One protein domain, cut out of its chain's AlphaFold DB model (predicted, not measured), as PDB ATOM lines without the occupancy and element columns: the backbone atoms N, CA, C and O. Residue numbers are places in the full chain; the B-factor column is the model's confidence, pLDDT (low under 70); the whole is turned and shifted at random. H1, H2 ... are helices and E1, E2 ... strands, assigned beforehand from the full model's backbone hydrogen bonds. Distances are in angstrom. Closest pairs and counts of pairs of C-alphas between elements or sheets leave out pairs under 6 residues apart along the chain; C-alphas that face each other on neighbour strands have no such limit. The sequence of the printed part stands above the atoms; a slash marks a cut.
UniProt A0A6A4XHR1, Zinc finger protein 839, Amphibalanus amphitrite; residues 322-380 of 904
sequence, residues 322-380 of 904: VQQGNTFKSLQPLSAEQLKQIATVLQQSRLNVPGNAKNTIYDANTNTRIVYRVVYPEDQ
ATOM      1  N   VAL A 322     -27.568   6.714  37.359       94.50
ATOM      2  CA  VAL A 322     -27.609   8.166  37.189       94.50
ATOM      3  C   VAL A 322     -27.133   8.789  38.498       94.50
ATOM      4  O   VAL A 322     -27.694   8.504  39.557       94.50
ATOM      5  N   GLN A 323     -26.089   9.618  38.443       94.25
ATOM      6  CA  GLN A 323     -25.667  10.407  39.600       94.25
ATOM      7  C   GLN A 323     -26.639  11.586  39.773       94.25
ATOM      8  O   GLN A 323     -26.888  12.322  38.819       94.25
ATOM      9  N   GLN A 324     -27.196  11.752  40.973       92.38
ATOM     10  CA  GLN A 324     -28.055  12.874  41.361       92.38
ATOM     11  C   GLN A 324     -27.498  13.467  42.660       92.38
ATOM     12  O   GLN A 324     -27.591  12.852  43.728       92.38
ATOM     13  N   GLY A 325     -26.831  14.620  42.547       92.00
ATOM     14  CA  GLY A 325     -25.989  15.166  43.613       92.00
ATOM     15  C   GLY A 325     -24.907  14.164  44.032       92.00
ATOM     16  O   GLY A 325     -24.210  13.596  43.188       92.00
ATOM     17  N   ASN A 326     -24.816  13.890  45.334       88.50
ATOM     18  CA  ASN A 326     -23.906  12.886  45.899       88.50
ATOM     19  C   ASN A 326     -24.482  11.451  45.911       88.50
ATOM     20  O   ASN A 326     -23.803  10.523  46.349       88.50
ATOM     21  N   THR A 327     -25.707  11.246  45.413       91.25
ATOM     22  CA  THR A 327     -26.378   9.933  45.379       91.25
ATOM     23  C   THR A 327     -26.347   9.298  43.986       91.25
ATOM     24  O   THR A 327     -26.203   9.984  42.972       91.25
ATOM     25  N   PHE A 328     -26.519   7.976  43.915       94.12
ATOM     26  CA  PHE A 328     -26.690   7.241  42.659       94.12
ATOM     27  C   PHE A 328     -28.052   6.544  42.644       94.12
ATOM     28  O   PHE A 328     -28.344   5.749  43.537       94.12
ATOM     29  N   LYS A 329     -28.866   6.795  41.614       94.62
ATOM     30  CA  LYS A 329     -30.127   6.074  41.369       94.62
ATOM     31  C   LYS A 329     -29.946   5.127  40.184       94.62
ATOM     32  O   LYS A 329     -29.460   5.543  39.131       94.62
ATOM     33  N   SER A 330     -30.310   3.855  40.333       95.81
ATOM     34  CA  SER A 330     -30.288   2.895  39.225       95.81
ATOM     35  C   SER A 330     -31.535   3.015  38.352       95.81
ATOM     36  O   SER A 330     -32.643   3.180  38.850       95.81
ATOM     37  N   LEU A 331     -31.362   2.837  37.041       93.75
ATOM     38  CA  LEU A 331     -32.478   2.633  36.097       93.75
ATOM     39  C   LEU A 331     -32.967   1.168  36.071       93.75
ATOM     40  O   LEU A 331     -33.847   0.806  35.297       93.75
ATOM     41  N   GLN A 332     -32.353   0.315  36.888       95.00
ATOM     42  CA  GLN A 332     -32.635  -1.111  37.038       95.00
ATOM     43  C   GLN A 332     -33.020  -1.406  38.496       95.00
ATOM     44  O   GLN A 332     -32.548  -0.696  39.392       95.00
ATOM     45  N   PRO A 333     -33.822  -2.454  38.758       93.12
ATOM     46  CA  PRO A 333     -34.159  -2.876  40.113       93.12
ATOM     47  C   PRO A 333     -32.929  -3.496  40.796       93.12
ATOM     48  O   PRO A 333     -32.624  -4.673  40.610       93.12
ATOM     49  N   LEU A 334     -32.223  -2.677  41.571       94.75
ATOM     50  CA  LEU A 334     -31.164  -3.073  42.500       94.75
ATOM     51  C   LEU A 334     -31.635  -2.771  43.924       94.75
ATOM     52  O   LEU A 334     -32.411  -1.836  44.128       94.75
ATOM     53  N   SER A 335     -31.162  -3.528  44.916       96.12
ATOM     54  CA  SER A 335     -31.446  -3.191  46.315       96.12
ATOM     55  C   SER A 335     -30.705  -1.913  46.733       96.12
ATOM     56  O   SER A 335     -29.656  -1.569  46.182       96.12
ATOM     57  N   ALA A 336     -31.220  -1.216  47.751       94.38
ATOM     58  CA  ALA A 336     -30.546  -0.046  48.316       94.38
ATOM     59  C   ALA A 336     -29.138  -0.386  48.848       94.38
ATOM     60  O   ALA A 336     -28.231   0.441  48.788       94.38
ATOM     61  N   GLU A 337     -28.928  -1.618  49.314       95.06
ATOM     62  CA  GLU A 337     -27.629  -2.139  49.752       95.06
ATOM     63  C   GLU A 337     -26.664  -2.338  48.579       95.06
ATOM     64  O   GLU A 337     -25.520  -1.899  48.653       95.06
ATOM     65  N   GLN A 338     -27.126  -2.921  47.468       93.00
ATOM     66  CA  GLN A 338     -26.335  -3.054  46.238       93.00
ATOM     67  C   GLN A 338     -25.948  -1.677  45.680       93.00
ATOM     68  O   GLN A 338     -24.808  -1.474  45.266       93.00
ATOM     69  N   LEU A 339     -26.867  -0.706  45.721       94.12
ATOM     70  CA  LEU A 339     -26.573   0.685  45.367       94.12
ATOM     71  C   LEU A 339     -25.514   1.303  46.290       94.12
ATOM     72  O   LEU A 339     -24.567   1.900  45.782       94.12
ATOM     73  N   LYS A 340     -25.620   1.116  47.613       94.31
ATOM     74  CA  LYS A 340     -24.603   1.564  48.583       94.31
ATOM     75  C   LYS A 340     -23.237   0.918  48.314       94.31
ATOM     76  O   LYS A 340     -22.245   1.635  48.264       94.31
ATOM     77  N   GLN A 341     -23.179  -0.393  48.067       91.94
ATOM     78  CA  GLN A 341     -21.939  -1.120  47.750       91.94
ATOM     79  C   GLN A 341     -21.283  -0.638  46.445       91.94
ATOM     80  O   GLN A 341     -20.070  -0.451  46.387       91.94
ATOM     81  N   ILE A 342     -22.068  -0.394  45.390       90.75
ATOM     82  CA  ILE A 342     -21.524   0.145  44.134       90.75
ATOM     83  C   ILE A 342     -21.084   1.607  44.329       90.75
ATOM     84  O   ILE A 342     -20.045   2.005  43.798       90.75
ATOM     85  N   ALA A 343     -21.822   2.399  45.114       90.75
ATOM     86  CA  ALA A 343     -21.463   3.777  45.434       90.75
ATOM     87  C   ALA A 343     -20.141   3.868  46.211       90.75
ATOM     88  O   ALA A 343     -19.279   4.650  45.808       90.75
ATOM     89  N   THR A 344     -19.930   3.049  47.250       92.12
ATOM     90  CA  THR A 344     -18.678   3.058  48.027       92.12
ATOM     91  C   THR A 344     -17.483   2.619  47.184       92.12
ATOM     92  O   THR A 344     -16.465   3.307  47.195       92.12
ATOM     93  N   VAL A 345     -17.607   1.564  46.366       89.69
ATOM     94  CA  VAL A 345     -16.539   1.146  45.435       89.69
ATOM     95  C   VAL A 345     -16.220   2.247  44.412       89.69
ATOM     96  O   VAL A 345     -15.050   2.516  44.128       89.69
ATOM     97  N   LEU A 346     -17.234   2.941  43.879       88.88
ATOM     98  CA  LEU A 346     -17.020   4.069  42.966       88.88
ATOM     99  C   LEU A 346     -16.370   5.273  43.669       88.88
ATOM    100  O   LEU A 346     -15.450   5.861  43.101       88.88
ATOM    101  N   GLN A 347     -16.782   5.617  44.891       88.44
ATOM    102  CA  GLN A 347     -16.197   6.701  45.692       88.44
ATOM    103  C   GLN A 347     -14.737   6.404  46.062       88.44
ATOM    104  O   GLN A 347     -13.853   7.194  45.729       88.44
ATOM    105  N   GLN A 348     -14.455   5.224  46.625       86.31
ATOM    106  CA  GLN A 348     -13.095   4.753  46.918       86.31
ATOM    107  C   GLN A 348     -12.207   4.773  45.665       86.31
ATOM    108  O   GLN A 348     -11.043   5.164  45.735       86.31
ATOM    109  N   SER A 349     -12.750   4.428  44.490       80.25
ATOM    110  CA  SER A 349     -11.992   4.491  43.234       80.25
ATOM    111  C   SER A 349     -11.652   5.911  42.768       80.25
ATOM    112  O   SER A 349     -10.634   6.086  42.100       80.25
ATOM    113  N   ARG A 350     -12.454   6.933  43.114       78.25
ATOM    114  CA  ARG A 350     -12.120   8.336  42.804       78.25
ATOM    115  C   ARG A 350     -10.943   8.833  43.646       78.25
ATOM    116  O   ARG A 350     -10.165   9.635  43.148       78.25
ATOM    117  N   LEU A 351     -10.800   8.326  44.873       72.25
ATOM    118  CA  LEU A 351      -9.698   8.662  45.781       72.25
ATOM    119  C   LEU A 351      -8.416   7.869  45.458       72.25
ATOM    120  O   LEU A 351      -7.330   8.437  45.416       72.25
ATOM    121  N   ASN A 352      -8.538   6.566  45.172       69.44
ATOM    122  CA  ASN A 352      -7.397   5.638  45.149       69.44
ATOM    123  C   ASN A 352      -6.847   5.277  43.751       69.44
ATOM    124  O   ASN A 352      -5.950   4.438  43.653       69.44
ATOM    125  N   VAL A 353      -7.351   5.852  42.648       63.53
ATOM    126  CA  VAL A 353      -6.848   5.549  41.288       63.53
ATOM    127  C   VAL A 353      -5.849   6.616  40.807       63.53
ATOM    128  O   VAL A 353      -6.272   7.698  40.398       63.53
ATOM    129  N   PRO A 354      -4.530   6.326  40.738       58.03
ATOM    130  CA  PRO A 354      -3.511   7.303  40.341       58.03
ATOM    131  C   PRO A 354      -3.521   7.595  38.827       58.03
ATOM    132  O   PRO A 354      -2.728   7.047  38.055       58.03
ATOM    133  N   GLY A 355      -4.448   8.463  38.401       63.44
ATOM    134  CA  GLY A 355      -4.488   9.232  37.144       63.44
ATOM    135  C   GLY A 355      -4.652   8.469  35.817       63.44
ATOM    136  O   GLY A 355      -5.247   8.988  34.873       63.44
ATOM    137  N   ASN A 356      -4.137   7.244  35.713       58.78
ATOM    138  CA  ASN A 356      -3.806   6.608  34.435       58.78
ATOM    139  C   ASN A 356      -4.617   5.341  34.119       58.78
ATOM    140  O   ASN A 356      -4.779   4.998  32.947       58.78
ATOM    141  N   ALA A 357      -5.195   4.671  35.122       65.50
ATOM    142  CA  ALA A 357      -6.044   3.483  34.942       65.50
ATOM    143  C   ALA A 357      -7.500   3.840  34.560       65.50
ATOM    144  O   ALA A 357      -8.459   3.242  35.054       65.50
ATOM    145  N   LYS A 358      -7.661   4.840  33.682       71.62
ATOM    146  CA  LYS A 358      -8.946   5.458  33.321       71.62
ATOM    147  C   LYS A 358      -9.963   4.376  32.898       71.62
ATOM    148  O   LYS A 358      -9.755   3.675  31.904       71.62
ATOM    149  N   ASN A 359     -11.056   4.269  33.663       84.38
ATOM    150  CA  ASN A 359     -12.250   3.437  33.438       84.38
ATOM    151  C   ASN A 359     -12.188   1.926  33.784       84.38
ATOM    152  O   ASN A 359     -13.118   1.207  33.413       84.38
ATOM    153  N   THR A 360     -11.177   1.399  34.499       88.19
ATOM    154  CA  THR A 360     -11.281   0.019  35.043       88.19
ATOM    155  C   THR A 360     -10.781  -0.121  36.476       88.19
ATOM    156  O   THR A 360      -9.580  -0.004  36.714       88.19
ATOM    157  N   ILE A 361     -11.692  -0.467  37.384       89.56
ATOM    158  CA  ILE A 361     -11.413  -0.870  38.767       89.56
ATOM    159  C   ILE A 361     -11.170  -2.386  38.778       89.56
ATOM    160  O   ILE A 361     -11.688  -3.114  37.924       89.56
ATOM    161  N   TYR A 362     -10.374  -2.861  39.728       89.44
ATOM    162  CA  TYR A 362     -10.258  -4.280  40.044       89.44
ATOM    163  C   TYR A 362     -10.550  -4.440  41.531       89.44
ATOM    164  O   TYR A 362      -9.841  -3.857  42.347       89.44
ATOM    165  N   ASP A 363     -11.608  -5.171  41.867       83.06
ATOM    166  CA  ASP A 363     -11.872  -5.536  43.254       83.06
ATOM    167  C   ASP A 363     -11.009  -6.753  43.611       83.06
ATOM    168  O   ASP A 363     -11.106  -7.805  42.974       83.06
ATOM    169  N   ALA A 364     -10.152  -6.596  44.618       86.25
ATOM    170  CA  ALA A 364      -9.272  -7.654  45.095       86.25
ATOM    171  C   ALA A 364     -10.048  -8.805  45.759       86.25
ATOM    172  O   ALA A 364      -9.628  -9.956  45.646       86.25
ATOM    173  N   ASN A 365     -11.191  -8.511  46.388       82.50
ATOM    174  CA  ASN A 365     -11.952  -9.482  47.171       82.50
ATOM    175  C   ASN A 365     -12.714 -10.453  46.259       82.50
ATOM    176  O   ASN A 365     -12.609 -11.668  46.412       82.50
ATOM    177  N   THR A 366     -13.430  -9.941  45.251       82.69
ATOM    178  CA  THR A 366     -14.123 -10.784  44.256       82.69
ATOM    179  C   THR A 366     -13.252 -11.182  43.059       82.69
ATOM    180  O   THR A 366     -13.689 -11.979  42.229       82.69
ATOM    181  N   ASN A 367     -12.041 -10.626  42.926       85.62
ATOM    182  CA  ASN A 367     -11.203 -10.720  41.718       85.62
ATOM    183  C   ASN A 367     -11.917 -10.266  40.421       85.62
ATOM    184  O   ASN A 367     -11.558 -10.673  39.310       85.62
ATOM    185  N   THR A 368     -12.938  -9.408  40.530       84.56
ATOM    186  CA  THR A 368     -13.684  -8.916  39.366       84.56
ATOM    187  C   THR A 368     -13.118  -7.603  38.829       84.56
ATOM    188  O   THR A 368     -12.738  -6.688  39.563       84.56
ATOM    189  N   ARG A 369     -13.089  -7.483  37.496       90.44
ATOM    190  CA  ARG A 369     -12.691  -6.250  36.809       90.44
ATOM    191  C   ARG A 369     -13.914  -5.425  36.420       90.44
ATOM    192  O   ARG A 369     -14.498  -5.638  35.357       90.44
ATOM    193  N   ILE A 370     -14.252  -4.444  37.245       88.25
ATOM    194  CA  ILE A 370     -15.367  -3.521  37.014       88.25
ATOM    195  C   ILE A 370     -14.956  -2.485  35.954       88.25
ATOM    196  O   ILE A 370     -14.083  -1.640  36.170       88.25
ATOM    197  N   VAL A 371     -15.589  -2.547  34.778       89.94
ATOM    198  CA  VAL A 371     -15.355  -1.629  33.649       89.94
ATOM    199  C   VAL A 371     -16.498  -0.618  33.571       89.94
ATOM    200  O   VAL A 371     -17.495  -0.846  32.887       89.94
ATOM    201  N   TYR A 372     -16.353   0.504  34.274       89.94
ATOM    202  CA  TYR A 372     -17.348   1.577  34.274       89.94
ATOM    203  C   TYR A 372     -17.165   2.523  33.075       89.94
ATOM    204  O   TYR A 372     -16.095   2.603  32.465       89.94
ATOM    205  N   ARG A 373     -18.218   3.258  32.710       90.19
ATOM    206  CA  ARG A 373     -18.138   4.375  31.760       90.19
ATOM    207  C   ARG A 373     -19.003   5.514  32.264       90.19
ATOM    208  O   ARG A 373     -20.205   5.335  32.412       90.19
ATOM    209  N   VAL A 374     -18.390   6.671  32.479       89.56
ATOM    210  CA  VAL A 374     -19.134   7.925  32.605       89.56
ATOM    211  C   VAL A 374     -19.669   8.279  31.214       89.56
ATOM    212  O   VAL A 374     -18.942   8.152  30.226       89.56
ATOM    213  N   VAL A 375     -20.943   8.655  31.141       90.56
ATOM    214  CA  VAL A 375     -21.612   9.140  29.928       90.56
ATOM    215  C   VAL A 375     -22.374  10.390  30.338       90.56
ATOM    216  O   VAL A 375     -23.349  10.293  31.085       90.56
ATOM    217  N   TYR A 376     -21.905  11.552  29.896       90.81
ATOM    218  CA  TYR A 376     -22.492  12.831  30.286       90.81
ATOM    219  C   TYR A 376     -23.831  13.056  29.553       90.81
ATOM    220  O   TYR A 376     -24.022  12.495  28.468       90.81
ATOM    221  N   PRO A 377     -24.786  13.837  30.094       84.00
ATOM    222  CA  PRO A 377     -26.056  14.126  29.414       84.00
ATOM    223  C   PRO A 377     -25.872  14.691  27.993       84.00
ATOM    224  O   PRO A 377     -26.655  14.402  27.087       84.00
ATOM    225  N   GLU A 378     -24.782  15.422  27.765       86.50
ATOM    226  CA  GLU A 378     -24.371  15.994  26.482       86.50
ATOM    227  C   GLU A 378     -23.990  14.898  25.474       86.50
ATOM    228  O   GLU A 378     -24.376  14.985  24.307       86.50
ATOM    229  N   ASP A 379     -23.310  13.834  25.927       83.00
ATOM    230  CA  ASP A 379     -22.987  12.645  25.122       83.00
ATOM    231  C   ASP A 379     -24.239  11.824  24.770       83.00
ATOM    232  O   ASP A 379     -24.260  11.123  23.753       83.00
ATOM    233  N   GLN A 380     -25.281  11.883  25.610       77.56
ATOM    234  CA  GLN A 380     -26.541  11.170  25.376       77.56
ATOM    235  C   GLN A 380     -27.420  11.844  24.314       77.56
ATOM    236  O   GLN A 380     -28.299  11.181  23.757       77.56
TER     237      GLN A 380
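This is residues 322 to 380 of the 904 residues of the protein "Zinc finger protein 839" of Amphibalanus amphitrite (UniProt A0A6A4XHR1). One long helix, H1, has a small two-strand hairpin, E1 and E2, beside its first half; from its last residue a long stretch without named elements leads away, doubles back on itself through a short antiparallel pairing and returns to the short helix H2, which lies apart from the other three named elements. The printed part has 59 residues, with two named strands and then two named helices in the order E1, E2, H1, H2; the two-strand sheet is antiparallel. The class is mixed, helices and strands, though under half of the residues, 28 of the 59, are in named elements. The whole is only just compact, close to loose, with a radius of gyration of the C-alphas of 12.4 A, and it spans 29 by 26 by 17 A.

Start at C-alpha 322, at (-27.609, 8.166, 37.189), where strand E1 begins; it covers residues 322 to 324 and is 6.3 A long. Strand E2 follows at residues 327 to 330, 10.1 A from first to last C-alpha. Next find C-alpha 336 at (-30.546, -0.046, 48.316); from there helix H1, residues 336 to 352, runs 24.0 A to C-alpha 352 at (-7.397, 5.638, 45.149). Helix H2, residues 377 to 380, is 5.0 A long and ends at C-alpha 380, at (-26.541, 11.170, 25.376).

Look first at the hairpin of E1 and E2, antiparallel with 149 degrees between their directions. The C-alphas of Gln 323 and Phe 328 face each other at 4.5 A, and N 322 and O 329, at 2.8 A, are within hydrogen-bond range, as are N 327 and O 324, at 3.0 A. From E2 go to H1: the closest C-alphas of the two are those of Phe 328 and Ala 343, 6.9 A apart. E1 and H1 are apart, and H2 is apart from E1, E2 and H1. In H1 every O i to N i+4 pair is within hydrogen-bond range; H2, with 4 residues, is too short for such a pair, and its 1 pair of O i and N i+3 is within range.

The two C-alphas farthest apart are those of Asn 365 and Glu 378, 35.1 A, while the first and last printed C-alphas, of Val 322 and Gln 380, are 12.2 A apart. The printed part has no cut. The links E1 to E2 and E2 to H1 are tight, and the link H1 to H2, residues 353 to 376, is long; within it, look for residues 361 to 362 paired antiparallel with residues 369 to 370. The mean pLDDT of the printed part is 86.2, and residues 352 to 357 are under 70, the model's low confidence.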